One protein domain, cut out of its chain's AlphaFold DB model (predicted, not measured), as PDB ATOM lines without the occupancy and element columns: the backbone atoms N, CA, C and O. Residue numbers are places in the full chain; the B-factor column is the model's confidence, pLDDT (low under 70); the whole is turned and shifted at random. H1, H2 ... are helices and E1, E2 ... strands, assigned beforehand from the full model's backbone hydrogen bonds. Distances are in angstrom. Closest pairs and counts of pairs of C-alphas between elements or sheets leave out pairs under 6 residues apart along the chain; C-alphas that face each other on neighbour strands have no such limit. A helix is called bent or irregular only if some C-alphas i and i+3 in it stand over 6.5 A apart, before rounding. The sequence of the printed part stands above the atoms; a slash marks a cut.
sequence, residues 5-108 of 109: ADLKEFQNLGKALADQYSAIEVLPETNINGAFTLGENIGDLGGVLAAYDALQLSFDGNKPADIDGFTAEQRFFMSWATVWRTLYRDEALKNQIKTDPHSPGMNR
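AT A GLANCE: This is residues 5 to 108 of the 109 residues of a protein of Halomonas sp. 204 (UniProt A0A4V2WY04). A long helix, H2, makes the long side of a flat, loose frame; H1 meets its first part at a corner and sticks out with residues 5 to 12, and H3 folds back beside H2's later part after a long loop. E1 and H4 make a small head near the start of H2. The 104 printed residues have four named helices and one named strand, in the order H1, E1, H2, H3, H4; the class is mostly helix. The whole is loose, with a radius of gyration of the C-alphas of 16.8 A and spans of 48 by 43 by 17 A.

HOW THE PARTS SIT: Start at H1, residues 5 to 22, whose residues 14 to 22 touch residues 34 to 42 of H2, residues 34 to 58, about perpendicular at 77 degrees; the closest C-alphas, of Ala 18 and Gly 34, are 4.1 A apart. H2 is irregular, with C-alphas 36 and 39 7.7 A apart, and has a kink of 37 degrees near residue 41. E1, residues 25 to 27, pairs with no named strand, but is antiparallel to residues 30 to 31. H3, residues 72 to 83, forms a helical hairpin with H2: they only just touch, with 3 pairs of C-alphas within 8 A, closest at Tyr 52 and Phe 76, 7.6 A. H4, residues 90 to 99, is near H2 but apart from H1. Every O i to N i+4 pair is within hydrogen-bond range in H1 and H3; in H2 it is 19 of 21, in H4 5 of 6.

IN THESE COORDINATES: Find C-alpha 5 at (67.555, 136.405, 114.616); from there H1 runs 25.5 A. H2 runs 33.3 A to C-alpha 58 at (80.311, 125.815, 84.524). H3 spans 16.6 A, and H4 ends at C-alpha 99, (73.711, 104.496, 115.514).

THE WHOLE: The farthest C-alphas, of Gly 61 and Glu 91, are 49.4 A apart. The link from H2 to H3, residues 59 to 71, is long. The printed part has no cut, and no printed residue has a pLDDT under 70.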
ATOM      1  N   ALA A   5      68.506 136.536 115.713       98.44
ATOM      2  CA  ALA A   5      67.555 136.405 114.616       98.44
ATOM      3  C   ALA A   5      68.005 135.332 113.614       98.44
ATOM      4  O   ALA A   5      67.209 134.463 113.257       98.44
ATOM      5  N   ASP A   6      69.286 135.345 113.233       98.50
ATOM      6  CA  ASP A   6      69.846 134.348 112.316       98.50
ATOM      7  C   ASP A   6      69.804 132.947 112.936       98.50
ATOM      8  O   ASP A   6      69.445 131.978 112.268       98.50
ATOM      9  N   LEU A   7      70.131 132.827 114.232       98.25
ATOM     10  CA  LEU A   7      70.091 131.544 114.936       98.25
ATOM     11  C   LEU A   7      68.668 130.981 114.974       98.25
ATOM     12  O   LEU A   7      68.468 129.788 114.742       98.25
ATOM     13  N   LYS A   8      67.678 131.836 115.251       98.56
ATOM     14  CA  LYS A   8      66.272 131.438 115.255       98.56
ATOM     15  C   LYS A   8      65.843 130.916 113.887       98.56
ATOM     16  O   LYS A   8      65.179 129.886 113.818       98.56
ATOM     17  N   GLU A   9      66.235 131.589 112.809       98.44
ATOM     18  CA  GLU A   9      65.854 131.157 111.466       98.44
ATOM     19  C   GLU A   9      66.558 129.865 111.045       98.44
ATOM     20  O   GLU A   9      65.920 128.955 110.513       98.44
ATOM     21  N   PHE A  10      67.839 129.714 111.388       98.25
ATOM     22  CA  PHE A  10      68.562 128.459 111.197       98.25
ATOM     23  C   PHE A  10      67.875 127.288 111.911       98.25
ATOM     24  O   PHE A  10      67.704 126.215 111.332       98.25
ATOM     25  N   GLN A  11      67.424 127.497 113.150       98.25
ATOM     26  CA  GLN A  11      66.681 126.489 113.905       98.25
ATOM     27  C   GLN A  11      65.311 126.182 113.286       98.25
ATOM     28  O   GLN A  11      64.922 125.015 113.260       98.25
ATOM     29  N   ASN A  12      64.595 127.184 112.766       98.56
ATOM     30  CA  ASN A  12      63.303 126.982 112.103       98.56
ATOM     31  C   ASN A  12      63.444 126.090 110.861       98.56
ATOM     32  O   ASN A  12      62.728 125.097 110.727       98.56
ATOM     33  N   LEU A  13      64.391 126.418 109.976       98.38
ATOM     34  CA  LEU A  13      64.651 125.655 108.753       98.38
ATOM     35  C   LEU A  13      65.181 124.253 109.072       98.38
ATOM     36  O   LEU A  13      64.705 123.266 108.511       98.38
ATOM     37  N   GLY A  14      66.109 124.152 110.029       98.56
ATOM     38  CA  GLY A  14      66.619 122.868 110.505       98.56
ATOM     39  C   GLY A  14      65.510 121.986 111.081       98.56
ATOM     40  O   GLY A  14      65.456 120.793 110.789       98.56
ATOM     41  N   LYS A  15      64.567 122.566 111.833       98.75
ATOM     42  CA  LYS A  15      63.406 121.829 112.337       98.75
ATOM     43  C   LYS A  15      62.526 121.314 111.197       98.75
ATOM     44  O   LYS A  15      62.133 120.154 111.239       98.75
ATOM     45  N   ALA A  16      62.237 122.134 110.186       98.69
ATOM     46  CA  ALA A  16      61.428 121.702 109.048       98.69
ATOM     47  C   ALA A  16      62.060 120.501 108.318       98.69
ATOM     48  O   ALA A  16      61.360 119.541 107.991       98.69
ATOM     49  N   LEU A  17      63.384 120.511 108.137       98.62
ATOM     50  CA  LEU A  17      64.109 119.388 107.540       98.62
ATOM     51  C   LEU A  17      64.102 118.149 108.450       98.62
ATOM     52  O   LEU A  17      63.852 117.037 107.986       98.62
ATOM     53  N   ALA A  18      64.314 118.321 109.756       98.81
ATOM     54  CA  ALA A  18      64.219 117.221 110.715       98.81
ATOM     55  C   ALA A  18      62.814 116.595 110.728       98.81
ATOM     56  O   ALA A  18      62.685 115.371 110.775       98.81
ATOM     57  N   ASP A  19      61.760 117.408 110.652       98.81
ATOM     58  CA  ASP A  19      60.376 116.938 110.595       98.81
ATOM     59  C   ASP A  19      60.114 116.154 109.295       98.81
ATOM     60  O   ASP A  19      59.522 115.075 109.346       98.81
ATOM     61  N   GLN A  20      60.615 116.642 108.151       98.56
ATOM     62  CA  GLN A  20      60.527 115.943 106.864       98.56
ATOM     63  C   GLN A  20      61.130 114.537 106.945       98.56
ATOM     64  O   GLN A  20      60.475 113.569 106.564       98.56
ATOM     65  N   TYR A  21      62.356 114.412 107.463       98.62
ATOM     66  CA  TYR A  21      63.017 113.110 107.580       98.62
ATOM     67  C   TYR A  21      62.342 112.210 108.617       98.62
ATOM     68  O   TYR A  21      62.225 111.008 108.400       98.62
ATOM     69  N   SER A  22      61.825 112.777 109.708       98.62
ATOM     70  CA  SER A  22      61.136 112.001 110.748       98.62
ATOM     71  C   SER A  22      59.832 111.355 110.263       98.62
ATOM     72  O   SER A  22      59.387 110.358 110.829       98.62
ATOM     73  N   ALA A  23      59.231 111.883 109.195       98.44
ATOM     74  CA  ALA A  23      58.039 111.310 108.573       98.44
ATOM     75  C   ALA A  23      58.328 110.072 107.699       98.44
ATOM     76  O   ALA A  23      57.391 109.411 107.254       98.44
ATOM     77  N   ILE A  24      59.598 109.740 107.448       98.31
ATOM     78  CA  ILE A  24      59.985 108.653 106.548       98.31
ATOM     79  C   ILE A  24      60.090 107.339 107.324       98.31
ATOM     80  O   ILE A  24      60.963 107.180 108.178       98.31
ATOM     81  N   GLU A  25      59.220 106.387 106.991       97.88
ATOM     82  CA  GLU A  25      59.273 105.001 107.462       97.88
ATOM     83  C   GLU A  25      60.137 104.156 106.509       97.88
ATOM     84  O   GLU A  25      59.883 104.116 105.305       97.88
ATOM     85  N   VAL A  26      61.176 103.497 107.035       96.88
ATOM     86  CA  VAL A  26      62.143 102.708 106.236       96.88
ATOM     87  C   VAL A  26      61.990 101.197 106.423       96.88
ATOM     88  O   VAL A  26      62.439 100.418 105.586       96.88
ATOM     89  N   LEU A  27      61.346 100.785 107.516       96.31
ATOM     90  CA  LEU A  27      60.875  99.431 107.823       96.31
ATOM     91  C   LEU A  27      59.584  99.568 108.643       96.31
ATOM     92  O   LEU A  27      59.400 100.626 109.243       96.31
ATOM     93  N   PRO A  28      58.738  98.523 108.742       97.12
ATOM     94  CA  PRO A  28      57.545  98.576 109.580       97.12
ATOM     95  C   PRO A  28      57.855  99.104 110.986       97.12
ATOM     96  O   PRO A  28      58.746  98.588 111.669       97.12
ATOM     97  N   GLU A  29      57.145 100.159 111.379       95.12
ATOM     98  CA  GLU A  29      57.257 100.850 112.668       95.12
ATOM     99  C   GLU A  29      58.654 101.441 112.950       95.12
ATOM    100  O   GLU A  29      59.021 101.697 114.098       95.12
ATOM    101  N   THR A  30      59.465 101.653 111.909       96.25
ATOM    102  CA  THR A  30      60.829 102.183 112.014       96.25
ATOM    103  C   THR A  30      60.989 103.412 111.128       96.25
ATOM    104  O   THR A  30      61.206 103.312 109.918       96.25
ATOM    105  N   ASN A  31      60.938 104.584 111.755       98.06
ATOM    106  CA  ASN A  31      61.160 105.869 111.101       98.06
ATOM    107  C   ASN A  31      62.606 106.346 111.256       98.06
ATOM    108  O   ASN A  31      63.290 106.008 112.227       98.06
ATOM    109  N   ILE A  32      63.060 107.181 110.322       98.44
ATOM    110  CA  ILE A  32      64.316 107.920 110.482       98.44
ATOM    111  C   ILE A  32      64.185 108.869 111.678       98.44
ATOM    112  O   ILE A  32      63.171 109.537 111.859       98.44
ATOM    113  N   ASN A  33      65.232 108.973 112.496       98.44
ATOM    114  CA  ASN A  33      65.317 110.033 113.493       98.44
ATOM    115  C   ASN A  33      65.862 111.302 112.822       98.44
ATOM    116  O   ASN A  33      67.077 111.493 112.711       98.44
ATOM    117  N   GLY A  34      64.963 112.164 112.340       98.50
ATOM    118  CA  GLY A  34      65.341 113.362 111.590       98.50
ATOM    119  C   GLY A  34      66.139 114.375 112.411       98.50
ATOM    120  O   GLY A  34      66.993 115.060 111.861       98.50
ATOM    121  N   ALA A  35      65.934 114.434 113.732       98.62
ATOM    122  CA  ALA A  35      66.739 115.280 114.615       98.62
ATOM    123  C   ALA A  35      68.173 114.749 114.773       98.62
ATOM    124  O   ALA A  35      69.121 115.531 114.785       98.62
ATOM    125  N   PHE A  36      68.338 113.426 114.866       98.69
ATOM    126  CA  PHE A  36      69.653 112.785 114.956       98.69
ATOM    127  C   PHE A  36      70.448 112.911 113.651       98.69
ATOM    128  O   PHE A  36      71.648 113.165 113.687       98.69
ATOM    129  N   THR A  37      69.766 112.797 112.510       98.81
ATOM    130  CA  THR A  37      70.381 112.849 111.174       98.81
ATOM    131  C   THR A  37      70.504 114.264 110.594       98.81
ATOM    132  O   THR A  37      71.064 114.449 109.514       98.81
ATOM    133  N   LEU A  38      70.014 115.288 111.307       98.75
ATOM    134  CA  LEU A  38      69.847 116.644 110.777       98.75
ATOM    135  C   LEU A  38      71.137 117.238 110.199       98.75
ATOM    136  O   LEU A  38      71.094 117.865 109.146       98.75
ATOM    137  N   GLY A  39      72.275 117.045 110.869       98.50
ATOM    138  CA  GLY A  39      73.557 117.584 110.405       98.50
ATOM    139  C   GLY A  39      73.940 117.078 109.012       98.50
ATOM    140  O   GLY A  39      74.260 117.877 108.135       98.50
ATOM    141  N   GLU A  40      73.832 115.767 108.792       98.69
ATOM    142  CA  GLU A  40      74.149 115.134 107.509       98.69
ATOM    143  C   GLU A  40      73.101 115.461 106.442       98.69
ATOM    144  O   GLU A  40      73.461 115.757 105.307       98.69
ATOM    145  N   ASN A  41      71.816 115.529 106.808       98.62
ATOM    146  CA  ASN A  41      70.757 115.916 105.868       98.62
ATOM    147  C   ASN A  41      70.916 117.375 105.389       98.62
ATOM    148  O   ASN A  41      70.661 117.675 104.223       98.62
ATOM    149  N   ILE A  42      71.361 118.292 106.265       98.56
ATOM    150  CA  ILE A  42      71.736 119.662 105.867       98.56
ATOM    151  C   ILE A  42      72.930 119.617 104.906       98.56
ATOM    152  O   ILE A  42      72.933 120.340 103.907       98.56
ATOM    153  N   GLY A  43      73.928 118.778 105.197       98.50
ATOM    154  CA  GLY A  43      75.099 118.574 104.344       98.50
ATOM    155  C   GLY A  43      74.735 118.085 102.942       98.50
ATOM    156  O   GLY A  43      75.205 118.659 101.962       98.50
ATOM    157  N   ASP A  44      73.849 117.096 102.840       98.56
ATOM    158  CA  ASP A  44      73.354 116.565 101.567       98.56
ATOM    159  C   ASP A  44      72.605 117.623 100.761       98.56
ATOM    160  O   ASP A  44      72.947 117.881  99.605       98.56
ATOM    161  N   LEU A  45      71.612 118.272 101.380       98.12
ATOM    162  CA  LEU A  45      70.784 119.272 100.711       98.12
ATOM    163  C   LEU A  45      71.617 120.480 100.268       98.12
ATOM    164  O   LEU A  45      71.524 120.917  99.123       98.12
ATOM    165  N   GLY A  46      72.459 121.008 101.157       98.19
ATOM    166  CA  GLY A  46      73.344 122.122 100.832       98.19
ATOM    167  C   GLY A  46      74.366 121.750  99.758       98.19
ATOM    168  O   GLY A  46      74.584 122.517  98.820       98.19
ATOM    169  N   GLY A  47      74.959 120.558  99.863       98.25
ATOM    170  CA  GLY A  47      75.960 120.056  98.929       98.25
ATOM    171  C   GLY A  47      75.413 119.867  97.518       98.25
ATOM    172  O   GLY A  47      76.023 120.349  96.562       98.25
ATOM    173  N   VAL A  48      74.253 119.216  97.370       98.31
ATOM    174  CA  VAL A  48      73.660 118.966  96.048       98.31
ATOM    175  C   VAL A  48      73.184 120.258  95.380       98.31
ATOM    176  O   VAL A  48      73.393 120.422  94.179       98.31
ATOM    177  N   LEU A  49      72.622 121.204  96.144       98.12
ATOM    178  CA  LEU A  49      72.197 122.505  95.616       98.12
ATOM    179  C   LEU A  49      73.397 123.337  95.152       98.12
ATOM    180  O   LEU A  49      73.413 123.804  94.015       98.12
ATOM    181  N   ALA A  50      74.443 123.447  95.977       98.62
ATOM    182  CA  ALA A  50      75.650 124.185  95.610       98.62
ATOM    183  C   ALA A  50      76.375 123.557  94.407       98.62
ATOM    184  O   ALA A  50      76.858 124.268  93.524       98.62
ATOM    185  N   ALA A  51      76.439 122.223  94.340       98.50
ATOM    186  CA  ALA A  51      77.027 121.517  93.205       98.50
ATOM    187  C   ALA A  51      76.201 121.693  91.920       98.50
ATOM    188  O   ALA A  51      76.775 121.804  90.835       98.50
ATOM    189  N   TYR A  52      74.873 121.757  92.029       98.44
ATOM    190  CA  TYR A  52      74.002 122.035  90.894       98.44
ATOM    191  C   TYR A  52      74.172 123.472  90.380       98.44
ATOM    192  O   TYR A  52      74.320 123.670  89.175       98.44
ATOM    193  N   ASP A  53      74.251 124.463  91.271       98.25
ATOM    194  CA  ASP A  53      74.556 125.848  90.891       98.25
ATOM    195  C   ASP A  53      75.925 125.946  90.201       98.25
ATOM    196  O   ASP A  53      76.062 126.585  89.156       98.25
ATOM    197  N   ALA A  54      76.935 125.248  90.729       98.44
ATOM    198  CA  ALA A  54      78.259 125.177  90.116       98.44
ATOM    199  C   ALA A  54      78.224 124.532  88.719       98.44
ATOM    200  O   ALA A  54      78.900 125.018  87.812       98.44
ATOM    201  N   LEU A  55      77.416 123.484  88.514       97.69
ATOM    202  CA  LEU A  55      77.191 122.901  87.189       97.69
ATOM    203  C   LEU A  55      76.615 123.942  86.222       97.69
ATOM    204  O   LEU A  55      77.138 124.088  85.118       97.69
ATOM    205  N   GLN A  56      75.584 124.687  86.629       97.56
ATOM    206  CA  GLN A  56      74.976 125.715  85.778       97.56
ATOM    207  C   GLN A  56      75.977 126.820  85.415       97.56
ATOM    208  O   GLN A  56      76.072 127.207  84.251       97.56
ATOM    209  N   LEU A  57      76.770 127.282  86.387       97.62
ATOM    210  CA  LEU A  57      77.831 128.266  86.156       97.62
ATOM    211  C   LEU A  57      78.919 127.728  85.220       97.62
ATOM    212  O   LEU A  57      79.421 128.467  84.376       97.62
ATOM    213  N   SER A  58      79.258 126.439  85.331       97.19
ATOM    214  CA  SER A  58      80.311 125.815  84.524       97.19
ATOM    215  C   SER A  58      80.006 125.770  83.027       97.19
ATOM    216  O   SER A  58      80.923 125.600  82.227       97.19
ATOM    217  N   PHE A  59      78.737 125.923  82.634       96.75
ATOM    218  CA  PHE A  59      78.381 125.985  81.223       96.75
ATOM    219  C   PHE A  59      78.937 127.236  80.546       96.75
ATOM    220  O   PHE A  59      79.227 127.165  79.359       96.75
ATOM    221  N   ASP A  60      79.082 128.361  81.257       93.31
ATOM    222  CA  ASP A  60      79.586 129.629  80.699       93.31
ATOM    223  C   ASP A  60      78.924 129.989  79.347       93.31
ATOM    224  O   ASP A  60      79.568 130.250  78.332       93.31
ATOM    225  N   GLY A  61      77.591 129.868  79.293       90.94
ATOM    226  CA  GLY A  61      76.784 130.068  78.079       90.94
ATOM    227  C   GLY A  61      76.831 128.926  77.050       90.94
ATOM    228  O   GLY A  61      76.027 128.910  76.121       90.94
ATOM    229  N   ASN A  62      77.701 127.937  77.238       94.38
ATOM    230  CA  ASN A  62      77.913 126.785  76.365       94.38
ATOM    231  C   ASN A  62      77.465 125.489  77.049       94.38
ATOM    232  O   ASN A  62      78.267 124.663  77.489       94.38
ATOM    233  N   LYS A  63      76.146 125.295  77.124       95.06
ATOM    234  CA  LYS A  63      75.579 124.054  77.655       95.06
ATOM    235  C   LYS A  63      76.019 122.858  76.787       95.06
ATOM    236  O   LYS A  63      75.863 122.917  75.566       95.06
ATOM    237  N   PRO A  64      76.553 121.773  77.382       95.94
ATOM    238  CA  PRO A  64      76.963 120.601  76.619       95.94
ATOM    239  C   PRO A  64      75.752 119.916  75.985       95.94
ATOM    240  O   PRO A  64      74.640 119.971  76.514       95.94
ATOM    241  N   ALA A  65      75.996 119.229  74.871       97.50
ATOM    242  CA  ALA A  65      74.984 118.413  74.222       97.50
ATOM    243  C   ALA A  65      74.478 117.287  75.141       97.50
ATOM    244  O   ALA A  65      75.136 116.864  76.106       97.50
ATOM    245  N   ASP A  66      73.298 116.782  74.802       98.31
ATOM    246  CA  ASP A  66      72.732 115.617  75.461       98.31
ATOM    247  C   ASP A  66      73.606 114.385  75.200       98.31
ATOM    248  O   ASP A  66      74.180 114.209  74.123       98.31
ATOM    249  N   ILE A  67      73.706 113.526  76.212       98.25
ATOM    250  CA  ILE A  67      74.422 112.250  76.147       98.25
ATOM    251  C   ILE A  67      73.393 111.176  76.457       98.25
ATOM    252  O   ILE A  67      72.677 111.286  77.454       98.25
ATOM    253  N   ASP A  68      73.285 110.184  75.576       97.94
ATOM    254  CA  ASP A  68      72.299 109.101  75.662       97.94
ATOM    255  C   ASP A  68      70.844 109.593  75.797       97.94
ATOM    256  O   ASP A  68      70.003 108.938  76.403       97.94
ATOM    257  N   GLY A  69      70.541 110.766  75.226       98.12
ATOM    258  CA  GLY A  69      69.213 111.386  75.282       98.12
ATOM    259  C   GLY A  69      68.886 112.109  76.594       98.12
ATOM    260  O   GLY A  69      67.746 112.529  76.770       98.12
ATOM    261  N   PHE A  70      69.859 112.271  77.495       98.50
ATOM    262  CA  PHE A  70      69.690 112.988  78.760       98.50
ATOM    263  C   PHE A  70      70.443 114.314  78.768       98.50
ATOM    264  O   PHE A  70      71.606 114.375  78.349       98.50
ATOM    265  N   THR A  71      69.832 115.347  79.350       98.25
ATOM    266  CA  THR A  71      70.476 116.649  79.569       98.25
ATOM    267  C   THR A  71      71.557 116.570  80.645       98.25
ATOM    268  O   THR A  71      71.594 115.640  81.454       98.25
ATOM    269  N   ALA A  72      72.448 117.563  80.704       97.88
ATOM    270  CA  ALA A  72      73.466 117.636  81.755       97.88
ATOM    271  C   ALA A  72      72.870 117.632  83.176       97.88
ATOM    272  O   ALA A  72      73.416 116.980  84.060       97.88
ATOM    273  N   GLU A  73      71.729 118.291  83.379       97.88
ATOM    274  CA  GLU A  73      71.011 118.328  84.659       97.88
ATOM    275  C   GLU A  73      70.444 116.961  85.034       97.88
ATOM    276  O   GLU A  73      70.607 116.510  86.165       97.88
ATOM    277  N   GLN A  74      69.813 116.270  84.080       98.38
ATOM    278  CA  GLN A  74      69.301 114.922  84.317       98.38
ATOM    279  C   GLN A  74      70.444 113.981  84.701       98.38
ATOM    280  O   GLN A  74      70.347 113.266  85.695       98.38
ATOM    281  N   ARG A  75      71.566 114.039  83.974       98.31
ATOM    282  CA  ARG A  75      72.750 113.227  84.278       98.31
ATOM    283  C   ARG A  75      73.373 113.572  85.630       98.31
ATOM    284  O   ARG A  75      73.851 112.669  86.310       98.31
ATOM    285  N   PHE A  76      73.342 114.839  86.044       98.38
ATOM    286  CA  PHE A  76      73.795 115.259  87.370       98.38
ATOM    287  C   PHE A  76      72.993 114.571  88.479       98.38
ATOM    288  O   PHE A  76      73.578 113.897  89.328       98.38
ATOM    289  N   PHE A  77      71.660 114.648  88.433       98.31
ATOM    290  CA  PHE A  77      70.818 114.012  89.450       98.31
ATOM    291  C   PHE A  77      70.833 112.482  89.356       98.31
ATOM    292  O   PHE A  77      70.809 111.805  90.383       98.31
ATOM    293  N   MET A  78      70.978 111.914  88.154       98.19
ATOM    294  CA  MET A  78      71.234 110.478  87.993       98.19
ATOM    295  C   MET A  78      72.544 110.064  88.672       98.19
ATOM    296  O   MET A  78      72.579 109.033  89.340       98.19
ATOM    297  N   SER A  79      73.612 110.854  88.531       97.75
ATOM    298  CA  SER A  79      74.892 110.596  89.198       97.75
ATOM    299  C   SER A  79      74.764 110.695  90.719       97.75
ATOM    300  O   SER A  79      75.257 109.807  91.415       97.75
ATOM    301  N   TRP A  80      74.073 111.723  91.228       98.12
ATOM    302  CA  TRP A  80      73.779 111.880  92.657       98.12
ATOM    303  C   TRP A  80      73.062 110.647  93.217       98.12
ATOM    304  O   TRP A  80      73.584 109.989  94.113       98.12
ATOM    305  N   ALA A  81      71.939 110.246  92.616       97.56
ATOM    306  CA  ALA A  81      71.196 109.059  93.038       97.56
ATOM    307  C   ALA A  81      72.017 107.761  92.905       97.56
ATOM    308  O   ALA A  81      71.906 106.849  93.724       97.56
ATOM    309  N   THR A  82      72.882 107.667  91.889       97.12
ATOM    310  CA  THR A  82      73.704 106.472  91.638       97.12
ATOM    311  C   THR A  82      74.737 106.228  92.737       97.12
ATOM    312  O   THR A  82      74.973 105.063  93.073       97.12
ATOM    313  N   VAL A  83      75.330 107.291  93.294       97.12
ATOM    314  CA  VAL A  83      76.302 107.215  94.405       97.12
ATOM    315  C   VAL A  83      75.668 106.640  95.672       97.12
ATOM    316  O   VAL A  83      76.338 105.936  96.424       97.12
ATOM    317  N   TRP A  84      74.369 106.863  95.872       97.38
ATOM    318  CA  TRP A  84      73.643 106.416  97.061       97.38
ATOM    319  C   TRP A  84      72.994 105.040  96.946       97.38
ATOM    320  O   TRP A  84      72.319 104.602  97.878       97.38
ATOM    321  N   ARG A  85      73.199 104.320  95.834       96.62
ATOM    322  CA  ARG A  85      72.671 102.959  95.677       96.62
ATOM    323  C   ARG A  85      73.274 102.022  96.719       96.62
ATOM    324  O   ARG A  85      74.400 101.549  96.582       96.62
ATOM    325  N   THR A  86      72.477 101.702  97.724       94.62
ATOM    326  CA  THR A  86      72.798 100.759  98.791       94.62
ATOM    327  C   THR A  86      71.681  99.732  98.933       94.62
ATOM    328  O   THR A  86      70.534  99.967  98.554       94.62
ATOM    329  N   LEU A  87      72.024  98.560  99.462       95.56
ATOM    330  CA  LEU A  87      71.064  97.518  99.810       95.56
ATOM    331  C   LEU A  87      71.365  97.046 101.229       95.56
ATOM    332  O   LEU A  87      72.508  96.712 101.545       95.56
ATOM    333  N   TYR A  88      70.336  97.003 102.070       96.44
ATOM    334  CA  TYR A  88      70.460  96.620 103.471       96.44
ATOM    335  C   TYR A  88      69.763  95.290 103.738       96.44
ATOM    336  O   TYR A  88      68.766  94.946 103.108       96.44
ATOM    337  N   ARG A  89      70.278  94.555 104.727       98.00
ATOM    338  CA  ARG A  89      69.456  93.604 105.484       98.00
ATOM    339  C   ARG A  89      68.658  94.396 106.517       98.00
ATOM    340  O   ARG A  89      69.219  95.322 107.098       98.00
ATOM    341  N   ASP A  90      67.434  93.981 106.822       97.88
ATOM    342  CA  ASP A  90      66.563  94.674 107.783       97.88
ATOM    343  C   ASP A  90      67.250  94.929 109.131       97.88
ATOM    344  O   ASP A  90      67.199  96.034 109.659       97.88
ATOM    345  N   GLU A  91      67.977  93.943 109.663       97.56
ATOM    346  CA  GLU A  91      68.700  94.093 110.934       97.56
ATOM    347  C   GLU A  91      69.841  95.121 110.856       97.56
ATOM    348  O   GLU A  91      70.083  95.859 111.811       97.56
ATOM    349  N   ALA A  92      70.508  95.228 109.702       97.94
ATOM    350  CA  ALA A  92      71.528  96.250 109.481       97.94
ATOM    351  C   ALA A  92      70.900  97.646 109.382       97.94
ATOM    352  O   ALA A  92      71.431  98.586 109.967       97.94
ATOM    353  N   LEU A  93      69.751  97.768 108.709       97.81
ATOM    354  CA  LEU A  93      69.005  99.022 108.609       97.81
ATOM    355  C   LEU A  93      68.474  99.469 109.982       97.81
ATOM    356  O   LEU A  93      68.683 100.613 110.371       97.81
ATOM    357  N   LYS A  94      67.899  98.558 110.780       96.75
ATOM    358  CA  LYS A  94      67.485  98.841 112.169       96.75
ATOM    359  C   LYS A  94      68.644  99.322 113.038       96.75
ATOM    360  O   LYS A  94      68.448 100.203 113.873       96.75
ATOM    361  N   ASN A  95      69.828  98.724 112.884       97.62
ATOM    362  CA  ASN A  95      71.017  99.169 113.603       97.62
ATOM    363  C   ASN A  95      71.450 100.563 113.133       97.62
ATOM    364  O   ASN A  95      71.632 101.447 113.964       97.62
ATOM    365  N   GLN A  96      71.538 100.777 111.816       97.38
ATOM    366  CA  GLN A  96      71.933 102.056 111.228       97.38
ATOM    367  C   GLN A  96      71.060 103.208 111.738       97.38
ATOM    368  O   GLN A  96      71.599 104.178 112.260       97.38
ATOM    369  N   ILE A  97      69.731 103.058 111.703       97.06
ATOM    370  CA  ILE A  97      68.775 104.080 112.173       97.06
ATOM    371  C   ILE A  97      69.017 104.509 113.632       97.06
ATOM    372  O   ILE A  97      68.651 105.618 114.023       97.06
ATOM    373  N   LYS A  98      69.646 103.657 114.453       96.25
ATOM    374  CA  LYS A  98      69.930 103.940 115.867       96.25
ATOM    375  C   LYS A  98      71.327 104.499 116.123       96.25
ATOM    376  O   LYS A  98      71.539 105.074 117.187       96.25
ATOM    377  N   THR A  99      72.282 104.273 115.223       98.00
ATOM    378  CA  THR A  99      73.711 104.496 115.514       98.00
ATOM    379  C   THR A  99      74.426 105.404 114.526       98.00
ATOM    380  O   THR A  99      75.479 105.936 114.866       98.00
ATOM    381  N   ASP A 100      73.909 105.552 113.311       97.75
ATOM    382  CA  ASP A 100      74.545 106.301 112.229       97.75
ATOM    383  C   ASP A 100      73.839 107.653 112.035       97.75
ATOM    384  O   ASP A 100      72.620 107.667 111.852       97.75
ATOM    385  N   PRO A 101      74.557 108.791 112.078       98.06
ATOM    386  CA  PRO A 101      73.960 110.099 111.822       98.06
ATOM    387  C   PRO A 101      73.574 110.315 110.350       98.06
ATOM    388  O   PRO A 101      72.932 111.315 110.045       98.06
ATOM    389  N   HIS A 102      73.935 109.420 109.428       98.44
ATOM    390  CA  HIS A 102      73.489 109.514 108.041       98.44
ATOM    391  C   HIS A 102      72.144 108.814 107.840       98.44
ATOM    392  O   HIS A 102      71.945 107.669 108.254       98.44
ATOM    393  N   SER A 103      71.245 109.467 107.102       98.31
ATOM    394  CA  SER A 103      70.052 108.809 106.570       98.31
ATOM    395  C   SER A 103      70.439 107.630 105.654       98.31
ATOM    396  O   SER A 103      71.493 107.673 105.007       98.31
ATOM    397  N   PRO A 104      69.619 106.565 105.556       97.56
ATOM    398  CA  PRO A 104      69.879 105.467 104.626       97.56
ATOM    399  C   PRO A 104      70.007 105.980 103.190       97.56
ATOM    400  O   PRO A 104      69.326 106.932 102.818       97.56
ATOM    401  N   GLY A 105      70.844 105.339 102.366       96.19
ATOM    402  CA  GLY A 105      71.165 105.832 101.014       96.19
ATOM    403  C   GLY A 105      69.939 106.182 100.155       96.19
ATOM    404  O   GLY A 105      69.904 107.249  99.552       96.19
ATOM    405  N   MET A 106      68.887 105.354 100.193       94.88
ATOM    406  CA  MET A 106      67.615 105.588  99.482       94.88
ATOM    407  C   MET A 106      66.900 106.894  99.879       94.88
ATOM    408  O   MET A 106      66.033 107.360  99.155       94.88
ATOM    409  N   ASN A 107      67.223 107.468 101.037       96.88
ATOM    410  CA  ASN A 107      66.589 108.668 101.580       96.88
ATOM    411  C   ASN A 107      67.508 109.902 101.528       96.88
ATOM    412  O   ASN A 107      67.120 110.969 102.002       96.88
ATOM    413  N   ARG A 108      68.722 109.768 100.976       96.88
ATOM    414  CA  ARG A 108      69.660 110.885 100.750       96.88
ATOM    415  C   ARG A 108      69.494 111.535  99.369       96.88
ATOM    416  O   ARG A 108      69.979 112.647  99.163       96.88
TER     417      ARG A 108